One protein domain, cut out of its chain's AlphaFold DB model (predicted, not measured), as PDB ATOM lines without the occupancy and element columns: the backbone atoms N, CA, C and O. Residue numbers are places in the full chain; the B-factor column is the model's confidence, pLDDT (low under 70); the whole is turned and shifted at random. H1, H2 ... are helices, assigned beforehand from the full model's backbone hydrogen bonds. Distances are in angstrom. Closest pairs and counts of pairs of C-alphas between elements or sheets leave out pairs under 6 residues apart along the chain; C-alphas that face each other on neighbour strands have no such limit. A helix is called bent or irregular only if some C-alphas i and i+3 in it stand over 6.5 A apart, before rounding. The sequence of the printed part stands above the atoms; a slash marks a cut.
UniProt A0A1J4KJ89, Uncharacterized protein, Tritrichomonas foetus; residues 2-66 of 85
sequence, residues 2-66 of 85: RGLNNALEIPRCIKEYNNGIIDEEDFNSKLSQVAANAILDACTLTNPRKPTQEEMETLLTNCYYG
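This is residues 2 to 66 of the 85 residues of an uncharacterized protein of Tritrichomonas foetus (UniProt A0A1J4KJ89). Picture a slanted helical hairpin made of the two longer helices, H3 and H4, joined at one end by a long link and with the short helix H2 against the last residues of H4 at the other end. Residues 3 to 9, which include most of H1, stick out from the H2 end, and residues 40 to 49 stick out from the link end. The printed part has 65 residues with four named helices in the order H1, H2, H3, H4 and no named strand; the class is all helix. It is loose, with a radius of gyration of the C-alphas of 13.5 A, and spans 32 by 29 by 16 A.

Begin with the longest helix, H3, residues 24 to 40, which has a kink of 45 degrees near residue 32. It touches H4, residues 53 to 65, and you will find the closest C-alphas at Ala 35 and Met 56, 5.6 A apart. The two form a helical hairpin, running opposite ways at a steep tilt of 44 degrees. Next look at H2, residues 14 to 19, which touches H4 at residues 63 to 65 alone; the closest C-alphas, those of Ile 14 and Tyr 64, are 4.6 A apart. These two run the same way at a steep tilt of 41 degrees. H2 and H3 are close but not clearly touching, with the C-alphas of Lys 15 and Glu 24 the closest at 7.8 A. H1, residues 2 to 7, is apart from H2, H3 and H4. In H1 and H4 every O i to N i+4 pair is within hydrogen-bond range; in H3 it is 11 of 13, and in H2 it is 0 of 2, with 1 of 3 O i to N i+3 pairs within range.

Find C-alpha 24 at (27.462, 28.072, 2.252); from there H3 runs 24.1 A to C-alpha 40 at (46.844, 42.001, -1.403). H3 is irregular, with C-alphas 29 and 32 7.4 A apart. H4 runs 18.6 A from C-alpha 53 to C-alpha 65 at (31.366, 28.487, 11.052). H2, from Ile 14 to Asn 19, is 9.8 A long and irregular too, with C-alphas 15 and 18 8.6 A apart. H1, from Arg 2 to Ala 7, is 8.6 A long.

The two C-alphas farthest apart are those of Asn 19 and Pro 48, at 34.6 A. The printed part has no cut. The link from H3 to H4, residues 41 to 52, is long; that from H1 to H2 is short and that from H2 to H3 is tight. The mean pLDDT of the printed part is 88.3, and no printed residue is under 70.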
ATOM      1  N   ARG A   2      33.660  38.759  23.965       74.62
ATOM      2  CA  ARG A   2      32.339  38.083  23.858       74.62
ATOM      3  C   ARG A   2      31.187  38.748  24.626       74.62
ATOM      4  O   ARG A   2      30.120  38.934  24.062       74.62
ATOM      5  N   GLY A   3      31.415  39.174  25.870       81.75
ATOM      6  CA  GLY A   3      30.384  39.862  26.660       81.75
ATOM      7  C   GLY A   3      29.918  41.194  26.058       81.75
ATOM      8  O   GLY A   3      28.733  41.502  26.119       81.75
ATOM      9  N   LEU A   4      30.822  41.947  25.420       86.62
ATOM     10  CA  LEU A   4      30.472  43.200  24.744       86.62
ATOM     11  C   LEU A   4      29.730  42.927  23.431       86.62
ATOM     12  O   LEU A   4      28.738  43.585  23.151       86.62
ATOM     13  N   ASN A   5      30.162  41.919  22.668       84.75
ATOM     14  CA  ASN A   5      29.475  41.513  21.443       84.75
ATOM     15  C   ASN A   5      28.037  41.061  21.728       84.75
ATOM     16  O   ASN A   5      27.133  41.452  21.002       84.75
ATOM     17  N   ASN A   6      27.817  40.312  22.813       84.31
ATOM     18  CA  ASN A   6      26.477  39.907  23.237       84.31
ATOM     19  C   ASN A   6      25.626  41.113  23.665       84.31
ATOM     20  O   ASN A   6      24.453  41.177  23.318       84.31
ATOM     21  N   ALA A   7      26.210  42.075  24.389       90.25
ATOM     22  CA  ALA A   7      25.510  43.294  24.804       90.25
ATOM     23  C   ALA A   7      25.129  44.208  23.623       90.25
ATOM     24  O   ALA A   7      24.196  44.995  23.742       90.25
ATOM     25  N   LEU A   8      25.853  44.106  22.505       88.88
ATOM     26  CA  LEU A   8      25.610  44.847  21.265       88.88
ATOM     27  C   LEU A   8      24.874  44.014  20.201       88.88
ATOM     28  O   LEU A   8      24.786  44.453  19.058       88.88
ATOM     29  N   GLU A   9      24.397  42.816  20.555       84.88
ATOM     30  CA  GLU A   9      23.675  41.901  19.655       84.88
ATOM     31  C   GLU A   9      24.442  41.572  18.354       84.88
ATOM     32  O   GLU A   9      23.858  41.325  17.300       84.88
ATOM     33  N   ILE A  10      25.777  41.546  18.418       85.50
ATOM     34  CA  ILE A  10      26.633  41.223  17.271       85.50
ATOM     35  C   ILE A  10      26.653  39.695  17.078       85.50
ATOM     36  O   ILE A  10      27.006  38.974  18.019       85.50
ATOM     37  N   PRO A  11      26.336  39.179  15.874       85.31
ATOM     38  CA  PRO A  11      26.309  37.743  15.601       85.31
ATOM     39  C   PRO A  11      27.685  37.096  15.793       85.31
ATOM     40  O   PRO A  11      28.732  37.724  15.609       85.31
ATOM     41  N   ARG A  12      27.688  35.814  16.173       83.62
ATOM     42  CA  ARG A  12      28.926  35.101  16.538       83.62
ATOM     43  C   ARG A  12      29.682  34.536  15.341       83.62
ATOM     44  O   ARG A  12      30.872  34.250  15.469       83.62
ATOM     45  N   CYS A  13      29.015  34.379  14.206       86.50
ATOM     46  CA  CYS A  13      29.606  33.887  12.972       86.50
ATOM     47  C   CYS A  13      28.928  34.519  11.751       86.50
ATOM     48  O   CYS A  13      27.824  35.058  11.842       86.50
ATOM     49  N   ILE A  14      29.600  34.450  10.600       87.12
ATOM     50  CA  ILE A  14      29.082  35.025   9.347       87.12
ATOM     51  C   ILE A  14      27.838  34.258   8.876       87.12
ATOM     52  O   ILE A  14      26.925  34.862   8.325       87.12
ATOM     53  N   LYS A  15      27.744  32.954   9.170       85.31
ATOM     54  CA  LYS A  15      26.562  32.140   8.861       85.31
ATOM     55  C   LYS A  15      25.276  32.648   9.529       85.31
ATOM     56  O   LYS A  15      24.196  32.512   8.968       85.31
ATOM     57  N   GLU A  16      25.377  33.242  10.717       84.44
ATOM     58  CA  GLU A  16      24.240  33.826  11.450       84.44
ATOM     59  C   GLU A  16      23.988  35.297  11.076       84.44
ATOM     60  O   GLU A  16      23.033  35.911  11.555       84.44
ATOM     61  N   TYR A  17      24.837  35.888  10.229       84.31
ATOM     62  CA  TYR A  17      24.748  37.298   9.877       84.31
ATOM     63  C   TYR A  17      23.470  37.586   9.084       84.31
ATOM     64  O   TYR A  17      23.220  36.998   8.029       84.31
ATOM     65  N   ASN A  18      22.670  38.519   9.607       80.19
ATOM     66  CA  ASN A  18      21.449  39.026   8.982       80.19
ATOM     67  C   ASN A  18      20.486  37.907   8.531       80.19
ATOM     68  O   ASN A  18      20.027  37.893   7.396       80.19
ATOM     69  N   ASN A  19      20.219  36.942   9.419       78.56
ATOM     70  CA  ASN A  19      19.352  35.779   9.177       78.56
ATOM     71  C   ASN A  19      19.864  34.801   8.102       78.56
ATOM     72  O   ASN A  19      19.065  34.077   7.510       78.56
ATOM     73  N   GLY A  20      21.179  34.739   7.877       79.38
ATOM     74  CA  GLY A  20      21.777  33.776   6.950       79.38
ATOM     75  C   GLY A  20      21.670  34.204   5.490       79.38
ATOM     76  O   GLY A  20      21.399  33.381   4.631       79.38
ATOM     77  N   ILE A  21      21.887  35.492   5.203       86.19
ATOM     78  CA  ILE A  21      21.921  36.013   3.820       86.19
ATOM     79  C   ILE A  21      22.989  35.332   2.962       86.19
ATOM     80  O   ILE A  21      22.865  35.289   1.741       86.19
ATOM     81  N   ILE A  22      24.067  34.866   3.589       85.44
ATOM     82  CA  ILE A  22      25.175  34.223   2.895       85.44
ATOM     83  C   ILE A  22      25.017  32.717   3.064       85.44
ATOM     84  O   ILE A  22      25.261  32.184   4.147       85.44
ATOM     85  N   ASP A  23      24.634  32.058   1.974       89.19
ATOM     86  CA  ASP A  23      24.616  30.604   1.884       89.19
ATOM     87  C   ASP A  23      26.038  30.031   1.817       89.19
ATOM     88  O   ASP A  23      27.004  30.684   1.413       89.19
ATOM     89  N   GLU A  24      26.170  28.761   2.190       88.81
ATOM     90  CA  GLU A  24      27.462  28.072   2.252       88.81
ATOM     91  C   GLU A  24      28.105  27.890   0.870       88.81
ATOM     92  O   GLU A  24      29.319  28.018   0.726       88.81
ATOM     93  N   GLU A  25      27.297  27.667  -0.166       89.56
ATOM     94  CA  GLU A  25      27.770  27.596  -1.555       89.56
ATOM     95  C   GLU A  25      28.309  28.950  -2.038       89.56
ATOM     96  O   GLU A  25      29.365  29.036  -2.672       89.56
ATOM     97  N   ASP A  26      27.618  30.026  -1.670       90.25
ATOM     98  CA  ASP A  26      27.987  31.397  -2.003       90.25
ATOM     99  C   ASP A  26      29.273  31.829  -1.289       90.25
ATOM    100  O   ASP A  26      30.129  32.493  -1.879       90.25
ATOM    101  N   PHE A  27      29.447  31.403  -0.037       91.94
ATOM    102  CA  PHE A  27      30.687  31.582   0.707       91.94
ATOM    103  C   PHE A  27      31.844  30.810   0.061       91.94
ATOM    104  O   PHE A  27      32.880  31.402  -0.247       91.94
ATOM    105  N   ASN A  28      31.659  29.514  -0.204       91.12
ATOM    106  CA  ASN A  28      32.706  28.645  -0.745       91.12
ATOM    107  C   ASN A  28      33.153  29.066  -2.151       91.12
ATOM    108  O   ASN A  28      34.344  29.027  -2.453       91.12
ATOM    109  N   SER A  29      32.229  29.523  -3.001       94.19
ATOM    110  CA  SER A  29      32.560  30.006  -4.349       94.19
ATOM    111  C   SER A  29      33.398  31.292  -4.340       94.19
ATOM    112  O   SER A  29      34.224  31.498  -5.231       94.19
ATOM    113  N   LYS A  30      33.222  32.150  -3.325       93.31
ATOM    114  CA  LYS A  30      33.925  33.437  -3.188       93.31
ATOM    115  C   LYS A  30      35.158  33.355  -2.283       93.31
ATOM    116  O   LYS A  30      35.986  34.266  -2.327       93.31
ATOM    117  N   LEU A  31      35.316  32.280  -1.505       92.94
ATOM    118  CA  LEU A  31      36.354  32.118  -0.482       92.94
ATOM    119  C   LEU A  31      37.763  32.403  -1.014       92.94
ATOM    120  O   LEU A  31      38.439  33.292  -0.499       92.94
ATOM    121  N   SER A  32      38.188  31.712  -2.077       93.31
ATOM    122  CA  SER A  32      39.549  31.868  -2.607       93.31
ATOM    123  C   SER A  32      39.812  33.253  -3.194       93.31
ATOM    124  O   SER A  32      40.901  33.803  -3.017       93.31
ATOM    125  N   GLN A  33      38.814  33.858  -3.849       94.50
ATOM    126  CA  GLN A  33      38.938  35.215  -4.392       94.50
ATOM    127  C   GLN A  33      39.045  36.257  -3.274       94.50
ATOM    128  O   GLN A  33      39.899  37.141  -3.328       94.50
ATOM    129  N   VAL A  34      38.209  36.141  -2.239       93.00
ATOM    130  CA  VAL A  34      38.237  37.037  -1.077       93.00
ATOM    131  C   VAL A  34      39.547  36.884  -0.307       93.00
ATOM    132  O   VAL A  34      40.143  37.893   0.057       93.00
ATOM    133  N   ALA A  35      40.037  35.659  -0.115       93.12
ATOM    134  CA  ALA A  35      41.317  35.404   0.539       93.12
ATOM    135  C   ALA A  35      42.500  36.013  -0.236       93.12
ATOM    136  O   ALA A  35      43.341  36.683   0.364       93.12
ATOM    137  N   ALA A  36      42.523  35.870  -1.566       92.94
ATOM    138  CA  ALA A  36      43.565  36.466  -2.401       92.94
ATOM    139  C   ALA A  36      43.537  38.004  -2.332       92.94
ATOM    140  O   ALA A  36      44.575  38.642  -2.147       92.94
ATOM    141  N   ASN A  37      42.343  38.601  -2.401       93.56
ATOM    142  CA  ASN A  37      42.172  40.047  -2.257       93.56
ATOM    143  C   ASN A  37      42.586  40.535  -0.862       93.56
ATOM    144  O   ASN A  37      43.231  41.573  -0.748       93.56
ATOM    145  N   ALA A  38      42.273  39.776   0.192       91.19
ATOM    146  CA  ALA A  38      42.648  40.113   1.563       91.19
ATOM    147  C   ALA A  38      44.170  40.098   1.771       91.19
ATOM    148  O   ALA A  38      44.698  40.912   2.525       91.19
ATOM    149  N   ILE A  39      44.897  39.210   1.092       90.31
ATOM    150  CA  ILE A  39      46.366  39.166   1.153       90.31
ATOM    151  C   ILE A  39      46.994  40.378   0.457       90.31
ATOM    152  O   ILE A  39      48.003  40.901   0.931       90.31
ATOM    153  N   LEU A  40      46.393  40.831  -0.646       89.94
ATOM    154  CA  LEU A  40      46.844  42.001  -1.403       89.94
ATOM    155  C   LEU A  40      46.416  43.335  -0.776       89.94
ATOM    156  O   LEU A  40      46.871  44.388  -1.225       89.94
ATOM    157  N   ASP A  41      45.564  43.305   0.249       92.44
ATOM    158  CA  ASP A  41      45.113  44.510   0.926       92.44
ATOM    159  C   ASP A  41      46.273  45.216   1.643       92.44
ATOM    160  O   ASP A  41      47.106  44.597   2.317       92.44
ATOM    161  N   ALA A  42      46.316  46.545   1.523       88.56
ATOM    162  CA  ALA A  42      47.392  47.354   2.087       88.56
ATOM    163  C   ALA A  42      47.503  47.199   3.616       88.56
ATOM    164  O   ALA A  42      48.602  47.325   4.164       88.56
ATOM    165  N   CYS A  43      46.405  46.869   4.308       87.81
ATOM    166  CA  CYS A  43      46.417  46.630   5.748       87.81
ATOM    167  C   CYS A  43      47.205  45.360   6.105       87.81
ATOM    168  O   CYS A  43      47.943  45.353   7.094       87.81
ATOM    169  N   THR A  44      47.124  44.308   5.284       87.62
ATOM    170  CA  THR A  44      47.779  43.012   5.537       87.62
ATOM    171  C   THR A  44      49.303  43.116   5.529       87.62
ATOM    172  O   THR A  44      49.977  42.378   6.246       87.62
ATOM    173  N   LEU A  45      49.865  44.095   4.812       81.25
ATOM    174  CA  LEU A  45      51.306  44.366   4.808       81.25
ATOM    175  C   LEU A  45      51.849  44.775   6.184       81.25
ATOM    176  O   LEU A  45      53.027  44.548   6.459       81.25
ATOM    177  N   THR A  46      51.004  45.357   7.042       88.19
ATOM    178  CA  THR A  46      51.376  45.772   8.406       88.19
ATOM    179  C   THR A  46      51.203  44.666   9.446       88.19
ATOM    180  O   THR A  46      51.620  44.835  10.592       88.19
ATOM    181  N   ASN A  47      50.616  43.524   9.067       86.75
ATOM    182  CA  ASN A  47      50.414  42.405   9.975       86.75
ATOM    183  C   ASN A  47      51.770  41.737  10.294       86.75
ATOM    184  O   ASN A  47      52.457  41.293   9.368       86.75
ATOM    185  N   PRO A  48      52.177  41.616  11.578       87.44
ATOM    186  CA  PRO A  48      53.448  40.989  11.960       87.44
ATOM    187  C   PRO A  48      53.601  39.554  11.448       87.44
ATOM    188  O   PRO A  48      54.716  39.078  11.240       87.44
ATOM    189  N   ARG A  49      52.475  38.863  11.241       86.88
ATOM    190  CA  ARG A  49      52.417  37.561  10.586       86.88
ATOM    191  C   ARG A  49      51.847  37.746   9.185       86.88
ATOM    192  O   ARG A  49      50.699  38.157   9.053       86.88
ATOM    193  N   LYS A  50      52.628  37.407   8.158       85.25
ATOM    194  CA  LYS A  50      52.134  37.358   6.777       85.25
ATOM    195  C   LYS A  50      51.426  36.021   6.551       85.25
ATOM    196  O   LYS A  50      52.112  35.002   6.609       85.25
ATOM    197  N   PRO A  51      50.102  36.010   6.346       87.62
ATOM    198  CA  PRO A  51      49.375  34.776   6.088       87.62
ATOM    199  C   PRO A  51      49.652  34.268   4.670       87.62
ATOM    200  O   PRO A  51      49.831  35.060   3.740       87.62
ATOM    201  N   THR A  52      49.658  32.950   4.498       91.38
ATOM    202  CA  THR A  52      49.557  32.316   3.175       91.38
ATOM    203  C   THR A  52      48.100  32.279   2.695       91.38
ATOM    204  O   THR A  52      47.173  32.538   3.466       91.38
ATOM    205  N   GLN A  53      47.885  31.939   1.418       90.50
ATOM    206  CA  GLN A  53      46.541  31.752   0.852       90.50
ATOM    207  C   GLN A  53      45.712  30.757   1.679       90.50
ATOM    208  O   GLN A  53      44.609  31.080   2.109       90.50
ATOM    209  N   GLU A  54      46.273  29.584   1.969       91.94
ATOM    210  CA  GLU A  54      45.593  28.524   2.722       91.94
ATOM    211  C   GLU A  54      45.295  28.936   4.172       91.94
ATOM    212  O   GLU A  54      44.226  28.635   4.710       91.94
ATOM    213  N   GLU A  55      46.213  29.666   4.814       90.50
ATOM    214  CA  GLU A  55      46.008  30.180   6.172       90.50
ATOM    215  C   GLU A  55      44.878  31.218   6.216       90.50
ATOM    216  O   GLU A  55      44.073  31.212   7.152       90.50
ATOM    217  N   MET A  56      44.781  32.081   5.198       91.50
ATOM    218  CA  MET A  56      43.710  33.072   5.083       91.50
ATOM    219  C   MET A  56      42.352  32.406   4.828       91.50
ATOM    220  O   MET A  56      41.372  32.738   5.494       91.50
ATOM    221  N   GLU A  57      42.290  31.432   3.920       92.62
ATOM    222  CA  GLU A  57      41.069  30.662   3.648       92.62
ATOM    223  C   GLU A  57      40.599  29.899   4.893       92.62
ATOM    224  O   GLU A  57      39.416  29.931   5.242       92.62
ATOM    225  N   THR A  58      41.529  29.290   5.632       91.31
ATOM    226  CA  THR A  58      41.233  28.607   6.900       91.31
ATOM    227  C   THR A  58      40.690  29.582   7.947       91.31
ATOM    228  O   THR A  58      39.734  29.270   8.661       91.31
ATOM    229  N   LEU A  59      41.267  30.783   8.046       90.25
ATOM    230  CA  LEU A  59      40.803  31.819   8.969       90.25
ATOM    231  C   LEU A  59      39.384  32.288   8.623       90.25
ATOM    232  O   LEU A  59      38.530  32.330   9.510       90.25
ATOM    233  N   LEU A  60      39.113  32.576   7.350       91.38
ATOM    234  CA  LEU A  60      37.787  32.984   6.879       91.38
ATOM    235  C   LEU A  60      36.745  31.881   7.104       91.38
ATOM    236  O   LEU A  60      35.643  32.162   7.576       91.38
ATOM    237  N   THR A  61      37.112  30.624   6.860       91.44
ATOM    238  CA  THR A  61      36.260  29.453   7.113       91.44
ATOM    239  C   THR A  61      35.909  29.333   8.596       91.44
ATOM    240  O   THR A  61      34.745  29.177   8.968       91.44
ATOM    241  N   ASN A  62      36.896  29.509   9.476       91.88
ATOM    242  CA  ASN A  62      36.675  29.516  10.920       91.88
ATOM    243  C   ASN A  62      35.767  30.666  11.385       91.88
ATOM    244  O   ASN A  62      35.009  30.490  12.339       91.88
ATOM    245  N   CYS A  63      35.819  31.830  10.733       90.06
ATOM    246  CA  CYS A  63      34.902  32.946  10.989       90.06
ATOM    247  C   CYS A  63      33.481  32.663  10.479       90.06
ATOM    248  O   CYS A  63      32.508  33.096  11.102       90.06
ATOM    249  N   TYR A  64      33.353  31.922   9.378       90.62
ATOM    250  CA  TYR A  64      32.060  31.543   8.819       90.62
ATOM    251  C   TYR A  64      31.308  30.551   9.707       90.62
ATOM    252  O   TYR A  64      30.152  30.804  10.049       90.62
ATOM    253  N   TYR A  65      31.972  29.485  10.160       89.19
ATOM    254  CA  TYR A  65      31.366  28.487  11.052       89.19
ATOM    255  C   TYR A  65      31.449  28.851  12.541       89.19
ATOM    256  O   TYR A  65      30.800  28.215  13.368       89.19
ATOM    257  N   GLY A  66      32.239  29.863  12.904       85.00
ATOM    258  CA  GLY A  66      32.451  30.252  14.296       85.00
ATOM    259  C   GLY A  66      33.290  29.250  15.095       85.00
ATOM    260  O   GLY A  66      33.099  29.151  16.302       85.00
TER     261      GLY A  66